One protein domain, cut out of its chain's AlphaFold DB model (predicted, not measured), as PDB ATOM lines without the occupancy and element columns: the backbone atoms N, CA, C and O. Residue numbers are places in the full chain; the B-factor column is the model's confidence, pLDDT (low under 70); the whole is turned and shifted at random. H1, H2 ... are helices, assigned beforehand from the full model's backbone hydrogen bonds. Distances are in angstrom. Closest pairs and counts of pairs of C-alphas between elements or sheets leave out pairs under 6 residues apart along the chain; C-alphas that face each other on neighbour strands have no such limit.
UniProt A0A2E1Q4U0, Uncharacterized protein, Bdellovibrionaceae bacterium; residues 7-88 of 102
ATOM      1  N   VAL A   7     -45.958 -43.964  -5.437       89.88
ATOM      2  CA  VAL A   7     -46.897 -43.585  -4.374       89.88
ATOM      3  C   VAL A   7     -46.148 -43.454  -3.052       89.88
ATOM      4  O   VAL A   7     -46.201 -42.391  -2.435       89.88
ATOM      5  N   GLY A   8     -45.362 -44.466  -2.668       89.12
ATOM      6  CA  GLY A   8     -44.524 -44.400  -1.468       89.12
ATOM      7  C   GLY A   8     -43.501 -43.260  -1.518       89.12
ATOM      8  O   GLY A   8     -43.284 -42.570  -0.517       89.12
ATOM      9  N   LEU A   9     -42.921 -42.986  -2.694       91.81
ATOM     10  CA  LEU A   9     -42.058 -41.816  -2.887       91.81
ATOM     11  C   LEU A   9     -42.814 -40.499  -2.656       91.81
ATOM     12  O   LEU A   9     -42.294 -39.609  -1.978       91.81
ATOM     13  N   HIS A  10     -44.009 -40.345  -3.233       94.31
ATOM     14  CA  HIS A  10     -44.819 -39.138  -3.062       94.31
ATOM     15  C   HIS A  10     -45.178 -38.920  -1.591       94.31
ATOM     16  O   HIS A  10     -44.946 -37.828  -1.075       94.31
ATOM     17  N   GLU A  11     -45.625 -39.965  -0.891       90.94
ATOM     18  CA  GLU A  11     -45.929 -39.893   0.540       90.94
ATOM     19  C   GLU A  11     -44.699 -39.517   1.371       90.94
ATOM     20  O   GLU A  11     -44.786 -38.661   2.255       90.94
ATOM     21  N   PHE A  12     -43.531 -40.086   1.061       91.38
ATOM     22  CA  PHE A  12     -42.275 -39.700   1.701       91.38
ATOM     23  C   PHE A  12     -41.979 -38.208   1.495       91.38
ATOM     24  O   PHE A  12     -41.654 -37.509   2.455       91.38
ATOM     25  N   LEU A  13     -42.107 -37.698   0.267       92.50
ATOM     26  CA  LEU A  13     -41.845 -36.291  -0.052       92.50
ATOM     27  C   LEU A  13     -42.877 -35.335   0.566       92.50
ATOM     28  O   LEU A  13     -42.527 -34.208   0.922       92.50
ATOM     29  N   ALA A  14     -44.131 -35.769   0.689       89.38
ATOM     30  CA  ALA A  14     -45.225 -34.978   1.236       89.38
ATOM     31  C   ALA A  14     -45.193 -34.911   2.772       89.38
ATOM     32  O   ALA A  14     -45.445 -33.848   3.342       89.38
ATOM     33  N   HIS A  15     -44.854 -36.018   3.442       88.06
ATOM     34  CA  HIS A  15     -44.905 -36.129   4.903       88.06
ATOM     35  C   HIS A  15     -43.556 -35.915   5.598       88.06
ATOM     36  O   HIS A  15     -43.521 -35.596   6.789       88.06
ATOM     37  N   THR A  16     -42.429 -36.049   4.892       89.44
ATOM     38  CA  THR A  16     -41.115 -35.825   5.506       89.44
ATOM     39  C   THR A  16     -40.824 -34.322   5.619       89.44
ATOM     40  O   THR A  16     -40.976 -33.577   4.648       89.44
ATOM     41  N   PRO A  17     -40.346 -33.830   6.779       90.19
ATOM     42  CA  PRO A  17     -39.975 -32.428   6.931       90.19
ATOM     43  C   PRO A  17     -38.922 -32.005   5.903       90.19
ATOM     44  O   PRO A  17     -37.895 -32.666   5.746       90.19
ATOM     45  N   GLU A  18     -39.114 -30.844   5.271       88.81
ATOM     46  CA  GLU A  18     -38.235 -30.355   4.193       88.81
ATOM     47  C   GLU A  18     -36.760 -30.297   4.604       88.81
ATOM     48  O   GLU A  18     -35.876 -30.591   3.805       88.81
ATOM     49  N   LYS A  19     -36.477 -29.963   5.871       89.06
ATOM     50  CA  LYS A  19     -35.113 -29.948   6.419       89.06
ATOM     51  C   LYS A  19     -34.461 -31.336   6.396       89.06
ATOM     52  O   LYS A  19     -33.255 -31.425   6.180       89.06
ATOM     53  N   GLY A  20     -35.238 -32.393   6.633       87.62
ATOM     54  CA  GLY A  20     -34.785 -33.779   6.532       87.62
ATOM     55  C   GLY A  20     -34.524 -34.161   5.080       87.62
ATOM     56  O   GLY A  20     -33.422 -34.585   4.756       87.62
ATOM     57  N   ILE A  21     -35.483 -33.886   4.192       90.00
ATOM     58  CA  ILE A  21     -35.358 -34.189   2.759       90.00
ATOM     59  C   ILE A  21     -34.132 -33.497   2.154       90.00
ATOM     60  O   ILE A  21     -33.326 -34.139   1.489       90.00
ATOM     61  N   ARG A  22     -33.941 -32.205   2.439       90.38
ATOM     62  CA  ARG A  22     -32.783 -31.435   1.967       90.38
ATOM     63  C   ARG A  22     -31.461 -32.048   2.419       90.38
ATOM     64  O   ARG A  22     -30.554 -32.167   1.610       90.38
ATOM     65  N   LYS A  23     -31.351 -32.467   3.683       88.06
ATOM     66  CA  LYS A  23     -30.139 -33.127   4.194       88.06
ATOM     67  C   LYS A  23     -29.868 -34.480   3.535       88.06
ATOM     68  O   LYS A  23     -28.711 -34.853   3.404       88.06
ATOM     69  N   THR A  24     -30.918 -35.204   3.163       86.12
ATOM     70  CA  THR A  24     -30.800 -36.542   2.573       86.12
ATOM     71  C   THR A  24     -30.518 -36.492   1.072       86.12
ATOM     72  O   THR A  24     -29.755 -37.311   0.564       86.12
ATOM     73  N   LEU A  25     -31.142 -35.554   0.355       87.12
ATOM     74  CA  LEU A  25     -31.097 -35.499  -1.106       87.12
ATOM     75  C   LEU A  25     -30.050 -34.539  -1.653       87.12
ATOM     76  O   LEU A  25     -29.501 -34.826  -2.711       87.12
ATOM     77  N   ILE A  26     -29.782 -33.408  -0.987       87.06
ATOM     78  CA  ILE A  26     -28.823 -32.436  -1.518       87.06
ATOM     79  C   ILE A  26     -27.428 -33.048  -1.491       87.06
ATOM     80  O   ILE A  26     -26.924 -33.454  -0.446       87.06
ATOM     81  N   ASP A  27     -26.809 -33.065  -2.661       82.12
ATOM     82  CA  ASP A  27     -25.452 -33.527  -2.882       82.12
ATOM     83  C   ASP A  27     -24.655 -32.410  -3.561       82.12
ATOM     84  O   ASP A  27     -25.197 -31.650  -4.368       82.12
ATOM     85  N   GLN A  28     -23.367 -32.280  -3.233       68.38
ATOM     86  CA  GLN A  28     -22.536 -31.187  -3.748       68.38
ATOM     87  C   GLN A  28     -22.313 -31.253  -5.265       68.38
ATOM     88  O   GLN A  28     -21.840 -30.271  -5.835       68.38
ATOM     89  N   ASN A  29     -22.650 -32.371  -5.916       73.62
ATOM     90  CA  ASN A  29     -22.352 -32.603  -7.322       73.62
ATOM     91  C   ASN A  29     -23.610 -32.709  -8.195       73.62
ATOM     92  O   ASN A  29     -23.726 -32.001  -9.193       73.62
ATOM     93  N   LEU A  30     -24.554 -33.586  -7.835       79.38
ATOM     94  CA  LEU A  30     -25.659 -33.954  -8.735       79.38
ATOM     95  C   LEU A  30     -26.992 -33.273  -8.395       79.38
ATOM     96  O   LEU A  30     -27.749 -32.914  -9.292       79.38
ATOM     97  N   PHE A  31     -27.290 -33.081  -7.109       87.94
ATOM     98  CA  PHE A  31     -28.621 -32.676  -6.663       87.94
ATOM     99  C   PHE A  31     -28.561 -31.419  -5.797       87.94
ATOM    100  O   PHE A  31     -28.262 -31.457  -4.608       87.94
ATOM    101  N   SER A  32     -28.851 -30.275  -6.408       91.06
ATOM    102  CA  SER A  32     -28.770 -28.968  -5.745       91.06
ATOM    103  C   SER A  32     -30.044 -28.588  -4.974       91.06
ATOM    104  O   SER A  32     -31.104 -29.199  -5.118       91.06
ATOM    105  N   GLU A  33     -29.986 -27.491  -4.210       90.25
ATOM    106  CA  GLU A  33     -31.168 -26.913  -3.547       90.25
ATOM    107  C   GLU A  33     -32.325 -26.606  -4.506       90.25
ATOM    108  O   GLU A  33     -33.491 -26.706  -4.117       90.25
ATOM    109  N   ALA A  34     -32.019 -26.238  -5.753       91.62
ATOM    110  CA  ALA A  34     -33.030 -25.962  -6.767       91.62
ATOM    111  C   ALA A  34     -33.751 -27.244  -7.216       91.62
ATOM    112  O   ALA A  34     -34.967 -27.207  -7.394       91.62
ATOM    113  N   HIS A  35     -33.046 -28.380  -7.299       93.06
ATOM    114  CA  HIS A  35     -33.678 -29.677  -7.551       93.06
ATOM    115  C   HIS A  35     -34.609 -30.055  -6.401       93.06
ATOM    116  O   HIS A  35     -35.781 -30.354  -6.615       93.06
ATOM    117  N   CYS A  36     -34.111 -29.965  -5.164       92.94
ATOM    118  CA  CYS A  36     -34.906 -30.317  -3.992       92.94
ATOM    119  C   CYS A  36     -36.155 -29.433  -3.870       92.94
ATOM    120  O   CYS A  36     -37.241 -29.931  -3.587       92.94
ATOM    121  N   SER A  37     -36.018 -28.127  -4.110       92.38
ATOM    122  CA  SER A  37     -37.140 -27.184  -4.044       92.38
ATOM    123  C   SER A  37     -38.187 -27.465  -5.123       92.38
ATOM    124  O   SER A  37     -39.380 -27.427  -4.826       92.38
ATOM    125  N   LEU A  38     -37.759 -27.794  -6.348       93.50
ATOM    126  CA  LEU A  38     -38.678 -28.139  -7.429       93.50
ATOM    127  C   LEU A  38     -39.392 -29.468  -7.166       93.50
ATOM    128  O   LEU A  38     -40.606 -29.536  -7.331       93.50
ATOM    129  N   LEU A  39     -38.670 -30.494  -6.705       93.81
ATOM    130  CA  LEU A  39     -39.238 -31.810  -6.401       93.81
ATOM    131  C   LEU A  39     -40.319 -31.717  -5.320       93.81
ATOM    132  O   LEU A  39     -41.414 -32.244  -5.491       93.81
ATOM    133  N   LEU A  40     -40.042 -30.978  -4.243       93.06
ATOM    134  CA  LEU A  40     -41.011 -30.743  -3.171       93.06
ATOM    135  C   LEU A  40     -42.209 -29.931  -3.647       93.06
ATOM    136  O   LEU A  40     -43.338 -30.215  -3.259       93.06
ATOM    137  N   LYS A  41     -41.979 -28.927  -4.497       93.00
ATOM    138  CA  LYS A  41     -43.058 -28.134  -5.087       93.00
ATOM    139  C   LYS A  41     -43.976 -29.009  -5.939       93.00
ATOM    140  O   LYS A  41     -45.189 -28.900  -5.802       93.00
ATOM    141  N   VAL A  42     -43.412 -29.878  -6.778       93.56
ATOM    142  CA  VAL A  42     -44.176 -30.819  -7.609       93.56
ATOM    143  C   VAL A  42     -44.961 -31.796  -6.732       93.56
ATOM    144  O   VAL A  42     -46.179 -31.851  -6.858       93.56
ATOM    145  N   ALA A  43     -44.305 -32.465  -5.778       92.94
ATOM    146  CA  ALA A  43     -44.965 -33.412  -4.876       92.94
ATOM    147  C   ALA A  43     -46.114 -32.769  -4.078       92.94
ATOM    148  O   ALA A  43     -47.183 -33.353  -3.959       92.94
ATOM    149  N   LYS A  44     -45.947 -31.535  -3.586       90.88
ATOM    150  CA  LYS A  44     -46.999 -30.821  -2.837       90.88
ATOM    151  C   LYS A  44     -48.124 -30.249  -3.707       90.88
ATOM    152  O   LYS A  44     -49.154 -29.865  -3.163       90.88
ATOM    153  N   THR A  45     -47.924 -30.116  -5.019       91.75
ATOM    154  CA  THR A  45     -48.942 -29.540  -5.917       91.75
ATOM    155  C   THR A  45     -49.924 -30.591  -6.422       91.75
ATOM    156  O   THR A  45     -51.060 -30.251  -6.745       91.75
ATOM    157  N   CYS A  46     -49.500 -31.851  -6.490       91.50
ATOM    158  CA  CYS A  46     -50.257 -32.913  -7.139       91.50
ATOM    159  C   CYS A  46     -50.625 -34.036  -6.173       91.50
ATOM    160  O   CYS A  46     -50.031 -34.181  -5.102       91.50
ATOM    161  N   THR A  47     -51.574 -34.866  -6.593       93.19
ATOM    162  CA  THR A  47     -51.833 -36.167  -5.968       93.19
ATOM    163  C   THR A  47     -50.700 -37.147  -6.290       93.19
ATOM    164  O   THR A  47     -49.879 -36.900  -7.178       93.19
ATOM    165  N   ALA A  48     -50.655 -38.276  -5.580       90.56
ATOM    166  CA  ALA A  48     -49.681 -39.333  -5.848       90.56
ATOM    167  C   ALA A  48     -49.799 -39.895  -7.280       90.56
ATOM    168  O   ALA A  48     -48.785 -40.205  -7.899       90.56
ATOM    169  N   GLU A  49     -51.020 -39.975  -7.818       90.75
ATOM    170  CA  GLU A  49     -51.292 -40.451  -9.180       90.75
ATOM    171  C   GLU A  49     -50.748 -39.485 -10.244       90.75
ATOM    172  O   GLU A  49     -49.973 -39.901 -11.104       90.75
ATOM    173  N   ASP A  50     -51.054 -38.185 -10.139       92.62
ATOM    174  CA  ASP A  50     -50.490 -37.158 -11.031       92.62
ATOM    175  C   ASP A  50     -48.961 -37.090 -10.913       92.62
ATOM    176  O   ASP A  50     -48.246 -36.924 -11.902       92.62
ATOM    177  N   PHE A  51     -48.428 -37.210  -9.692       93.75
ATOM    178  CA  PHE A  51     -46.985 -37.229  -9.476       93.75
ATOM    179  C   PHE A  51     -46.329 -38.402 -10.207       93.75
ATOM    180  O   PHE A  51     -45.304 -38.205 -10.862       93.75
ATOM    181  N   ALA A  52     -46.920 -39.596 -10.114       92.12
ATOM    182  CA  ALA A  52     -46.431 -40.773 -10.814       92.12
ATOM    183  C   ALA A  52     -46.437 -40.556 -12.334       92.12
ATOM    184  O   ALA A  52     -45.417 -40.776 -12.988       92.12
ATOM    185  N   GLU A  53     -47.530 -40.013 -12.880       93.12
ATOM    186  CA  GLU A  53     -47.631 -39.695 -14.306       93.12
ATOM    187  C   GLU A  53     -46.549 -38.698 -14.754       93.12
ATOM    188  O   GLU A  53     -45.890 -38.907 -15.777       93.12
ATOM    189  N   HIS A  54     -46.322 -37.629 -13.985       94.38
ATOM    190  CA  HIS A  54     -45.283 -36.643 -14.279       94.38
ATOM    191  C   HIS A  54     -43.872 -37.226 -14.204       94.38
ATOM    192  O   HIS A  54     -43.039 -36.934 -15.066       94.38
ATOM    193  N   PHE A  55     -43.614 -38.071 -13.208       92.81
ATOM    194  CA  PHE A  55     -42.330 -38.737 -13.040       92.81
ATOM    195  C   PHE A  55     -42.025 -39.662 -14.227       92.81
ATOM    196  O   PHE A  55     -40.931 -39.604 -14.790       92.81
ATOM    197  N   GLU A  56     -42.994 -40.477 -14.651       90.69
ATOM    198  CA  GLU A  56     -42.827 -41.435 -15.754       90.69
ATOM    199  C   GLU A  56     -42.704 -40.754 -17.116       90.69
ATOM    200  O   GLU A  56     -41.838 -41.108 -17.916       90.69
ATOM    201  N   ASN A  57     -43.531 -39.741 -17.371       92.56
ATOM    202  CA  ASN A  57     -43.513 -39.011 -18.638       92.56
ATOM    203  C   ASN A  57     -42.437 -37.921 -18.688       92.56
ATOM    204  O   ASN A  57     -42.342 -37.195 -19.678       92.56
ATOM    205  N   GLN A  58     -41.648 -37.771 -17.618       91.94
ATOM    206  CA  GLN A  58     -40.683 -36.684 -17.445       91.94
ATOM    207  C   GLN A  58     -41.310 -35.299 -17.691       91.94
ATOM    208  O   GLN A  58     -40.664 -34.371 -18.183       91.94
ATOM    209  N   SER A  59     -42.592 -35.164 -17.354       93.56
ATOM    210  CA  SER A  59     -43.385 -33.955 -17.536       93.56
ATOM    211  C   SER A  59     -43.530 -33.221 -16.206       93.56
ATOM    212  O   SER A  59     -43.044 -33.674 -15.179       93.56
ATOM    213  N   PHE A  60     -44.122 -32.030 -16.205       93.62
ATOM    214  CA  PHE A  60     -44.281 -31.255 -14.977       93.62
ATOM    215  C   PHE A  60     -45.727 -30.809 -14.816       93.62
ATOM    216  O   PHE A  60     -46.344 -30.414 -15.811       93.62
ATOM    217  N   PRO A  61     -46.232 -30.765 -13.577       92.75
ATOM    218  CA  PRO A  61     -47.516 -30.148 -13.304       92.75
ATOM    219  C   PRO A  61     -47.471 -28.650 -13.576       92.75
ATOM    220  O   PRO A  61     -46.411 -28.036 -13.751       92.75
ATOM    221  N   LYS A  62     -48.646 -28.022 -13.539       90.25
ATOM    222  CA  LYS A  62     -48.789 -26.572 -13.679       90.25
ATOM    223  C   LYS A  62     -48.289 -25.842 -12.422       90.25
ATOM    224  O   LYS A  62     -49.071 -25.316 -11.639       90.25
ATOM    225  N   VAL A  63     -46.968 -25.788 -12.246       89.88
ATOM    226  CA  VAL A  63     -46.285 -25.117 -11.129       89.88
ATOM    227  C   VAL A  63     -45.487 -23.910 -11.598       89.88
ATOM    228  O   VAL A  63     -44.865 -23.911 -12.662       89.88
ATOM    229  N   ARG A  64     -45.451 -22.865 -10.766       90.88
ATOM    230  CA  ARG A  64     -44.594 -21.707 -11.024       90.88
ATOM    231  C   ARG A  64     -43.145 -22.045 -10.680       90.88
ATOM    232  O   ARG A  64     -42.787 -22.228  -9.511       90.88
ATOM    233  N   MET A  65     -42.310 -22.088 -11.708       90.88
ATOM    234  CA  MET A  65     -40.872 -22.307 -11.583       90.88
ATOM    235  C   MET A  65     -40.125 -20.974 -11.578       90.88
ATOM    236  O   MET A  65     -40.486 -20.025 -12.273       90.88
ATOM    237  N   THR A  66     -39.084 -20.902 -10.766       92.25
ATOM    238  CA  THR A  66     -38.073 -19.848 -10.792       92.25
ATOM    239  C   THR A  66     -37.105 -20.090 -11.947       92.25
ATOM    240  O   THR A  66     -37.033 -21.186 -12.499       92.25
ATOM    241  N   ASN A  67     -36.304 -19.080 -12.292       92.12
ATOM    242  CA  ASN A  67     -35.331 -19.203 -13.379       92.12
ATOM    243  C   ASN A  67     -34.340 -20.365 -13.151       92.12
ATOM    244  O   ASN A  67     -34.050 -21.125 -14.066       92.12
ATOM    245  N   LYS A  68     -33.887 -20.557 -11.902       91.19
ATOM    246  CA  LYS A  68     -32.978 -21.655 -11.530       91.19
ATOM    247  C   LYS A  68     -33.606 -23.033 -11.738       91.19
ATOM    248  O   LYS A  68     -32.913 -23.940 -12.167       91.19
ATOM    249  N   GLU A  69     -34.895 -23.185 -11.446       91.25
ATOM    250  CA  GLU A  69     -35.631 -24.442 -11.632       91.25
ATOM    251  C   GLU A  69     -35.881 -24.727 -13.122       91.25
ATOM    252  O   GLU A  69     -35.704 -25.854 -13.577       91.25
ATOM    253  N   SER A  70     -36.219 -23.698 -13.907       90.94
ATOM    254  CA  SER A  70     -36.454 -23.828 -15.351       90.94
ATOM    255  C   SER A  70     -35.229 -24.330 -16.119       90.94
ATOM    256  O   SER A  70     -35.388 -25.101 -17.062       90.94
ATOM    257  N   LEU A  71     -34.021 -23.939 -15.699       91.25
ATOM    258  CA  LEU A  71     -32.759 -24.388 -16.304       91.25
ATOM    259  C   LEU A  71     -32.461 -25.878 -16.065       91.25
ATOM    260  O   LEU A  71     -31.638 -26.452 -16.769       91.25
ATOM    261  N   LEU A  72     -33.112 -26.511 -15.085       90.94
ATOM    262  CA  LEU A  72     -32.867 -27.912 -14.728       90.94
ATOM    263  C   LEU A  72     -33.779 -28.887 -15.476       90.94
ATOM    264  O   LEU A  72     -33.505 -30.083 -15.484       90.94
ATOM    265  N   LYS A  73     -34.854 -28.399 -16.110       88.75
ATOM    266  CA  LYS A  73     -35.944 -29.224 -16.662       88.75
ATOM    267  C   LYS A  73     -35.484 -30.402 -17.519       88.75
ATOM    268  O   LYS A  73     -36.050 -31.480 -17.396       88.75
ATOM    269  N   GLU A  74     -34.473 -30.201 -18.361       90.19
ATOM    270  CA  GLU A  74     -34.002 -31.220 -19.309       90.19
ATOM    271  C   GLU A  74     -33.430 -32.473 -18.631       90.19
ATOM    272  O   GLU A  74     -33.495 -33.567 -19.191       90.19
ATOM    273  N   LYS A  75     -32.857 -32.325 -17.430       91.38
ATOM    274  CA  LYS A  75     -32.204 -33.422 -16.694       91.38
ATOM    275  C   LYS A  75     -32.847 -33.716 -15.344       91.38
ATOM    276  O   LYS A  75     -32.632 -34.794 -14.802       91.38
ATOM    277  N   PHE A  76     -33.711 -32.824 -14.866       93.69
ATOM    278  CA  PHE A  76     -34.312 -32.854 -13.539       93.69
ATOM    279  C   PHE A  76     -34.840 -34.231 -13.126       93.69
ATOM    280  O   PHE A  76     -34.441 -34.741 -12.085       93.69
ATOM    281  N   TRP A  77     -35.707 -34.854 -13.932       93.81
ATOM    282  CA  TRP A  77     -36.301 -36.149 -13.583       93.81
ATOM    283  C   TRP A  77     -35.271 -37.279 -13.554       93.81
ATOM    284  O   TRP A  77     -35.326 -38.129 -12.670       93.81
ATOM    285  N   LYS A  78     -34.288 -37.255 -14.462       92.38
ATOM    286  CA  LYS A  78     -33.187 -38.229 -14.485       92.38
ATOM    287  C   LYS A  78     -32.282 -38.074 -13.264       92.38
ATOM    288  O   LYS A  78     -31.900 -39.074 -12.661       92.38
ATOM    289  N   ASP A  79     -31.984 -36.838 -12.874       93.12
ATOM    290  CA  ASP A  79     -31.173 -36.538 -11.693       93.12
ATOM    291  C   ASP A  79     -31.919 -36.904 -10.398       93.12
ATOM    292  O   ASP A  79     -31.324 -37.494  -9.494       93.12
ATOM    293  N   CYS A  80     -33.234 -36.643 -10.331       92.75
ATOM    294  CA  CYS A  80     -34.101 -37.093  -9.237       92.75
ATOM    295  C   CYS A  80     -34.111 -38.617  -9.129       92.75
ATOM    296  O   CYS A  80     -33.865 -39.156  -8.056       92.75
ATOM    297  N   GLU A  81     -34.372 -39.322 -10.231       92.06
ATOM    298  CA  GLU A  81     -34.401 -40.782 -10.241       92.06
ATOM    299  C   GLU A  81     -33.068 -41.360  -9.752       92.06
ATOM    300  O   GLU A  81     -33.049 -42.241  -8.891       92.06
ATOM    301  N   LYS A  82     -31.950 -40.832 -10.258       91.69
ATOM    302  CA  LYS A  82     -30.615 -41.278  -9.877       91.69
ATOM    303  C   LYS A  82     -30.367 -41.100  -8.377       91.69
ATOM    304  O   LYS A  82     -30.066 -42.084  -7.705       91.69
ATOM    305  N   ILE A  83     -30.552 -39.891  -7.834       91.50
ATOM    306  CA  ILE A  83     -30.268 -39.650  -6.413       91.50
ATOM    307  C   ILE A  83     -31.233 -40.417  -5.503       91.50
ATOM    308  O   ILE A  83     -30.818 -40.954  -4.480       91.50
ATOM    309  N   LEU A  84     -32.514 -40.516  -5.872       91.69
ATOM    310  CA  LEU A  84     -33.510 -41.211  -5.059       91.69
ATOM    311  C   LEU A  84     -33.219 -42.713  -4.997       91.69
ATOM    312  O   LEU A  84     -33.409 -43.314  -3.941       91.69
ATOM    313  N   LYS A  85     -32.698 -43.311  -6.078       90.19
ATOM    314  CA  LYS A  85     -32.186 -44.690  -6.068       90.19
ATOM    315  C   LYS A  85     -30.929 -44.831  -5.221       90.19
ATOM    316  O   LYS A  85     -30.873 -45.714  -4.375       90.19
ATOM    317  N   GLU A  86     -29.938 -43.960  -5.419       90.25
ATOM    318  CA  GLU A  86     -28.667 -44.008  -4.676       90.25
ATOM    319  C   GLU A  86     -28.873 -43.866  -3.160       90.25
ATOM    320  O   GLU A  86     -28.150 -44.471  -2.373       90.25
ATOM    321  N   ARG A  87     -29.888 -43.104  -2.737       88.81
ATOM    322  CA  ARG A  87     -30.264 -42.935  -1.324       88.81
ATOM    323  C   ARG A  87     -31.214 -44.017  -0.798       88.81
ATOM    324  O   ARG A  87     -31.568 -43.967   0.376       88.81
ATOM    325  N   GLY A  88     -31.640 -44.966  -1.634       87.50
ATOM    326  CA  GLY A  88     -32.579 -46.025  -1.251       87.50
ATOM    327  C   GLY A  88     -34.001 -45.531  -0.966       87.50
ATOM    328  O   GLY A  88     -34.744 -46.197  -0.254       87.50
TER     329      GLY A  88
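This is residues 7 to 88 of the 102 residues of an uncharacterized protein of Bdellovibrionaceae bacterium (UniProt A0A2E1Q4U0). Short helices cross round a core helix, H3: H1, H2 and H5 pack on it, H6 runs crosswise to it, and H4 packs on H1. The printed part has 82 residues with six named helices, H1 to H6: all helix. It is compact, radius of gyration of the C-alphas 11.6 A, spanning 29 by 27 by 19 A.

Go from H1, residues 7 to 15, to the hub H3, residues 33 to 45, whose residues 40 to 44 alone touch it, about perpendicular at 76 degrees; closest are the C-alphas of His 10 and Ala 43, 6.0 A. Every O i to N i+4 pair is within hydrogen-bond range in H1, H2, residues 18 to 25, H3 and H4, residues 48 to 56; H6, residues 73 to 86, has 8 of 10; H5, residues 67 to 70, is too short for one.

Find C-alpha 7 of H1 at (-46.897, -43.585, -4.374); H6, 20.4 A long, ends at C-alpha 86, (-28.667, -44.008, -4.676).

The printed part has no cut and no long link; residue 28 alone has pLDDT under 70.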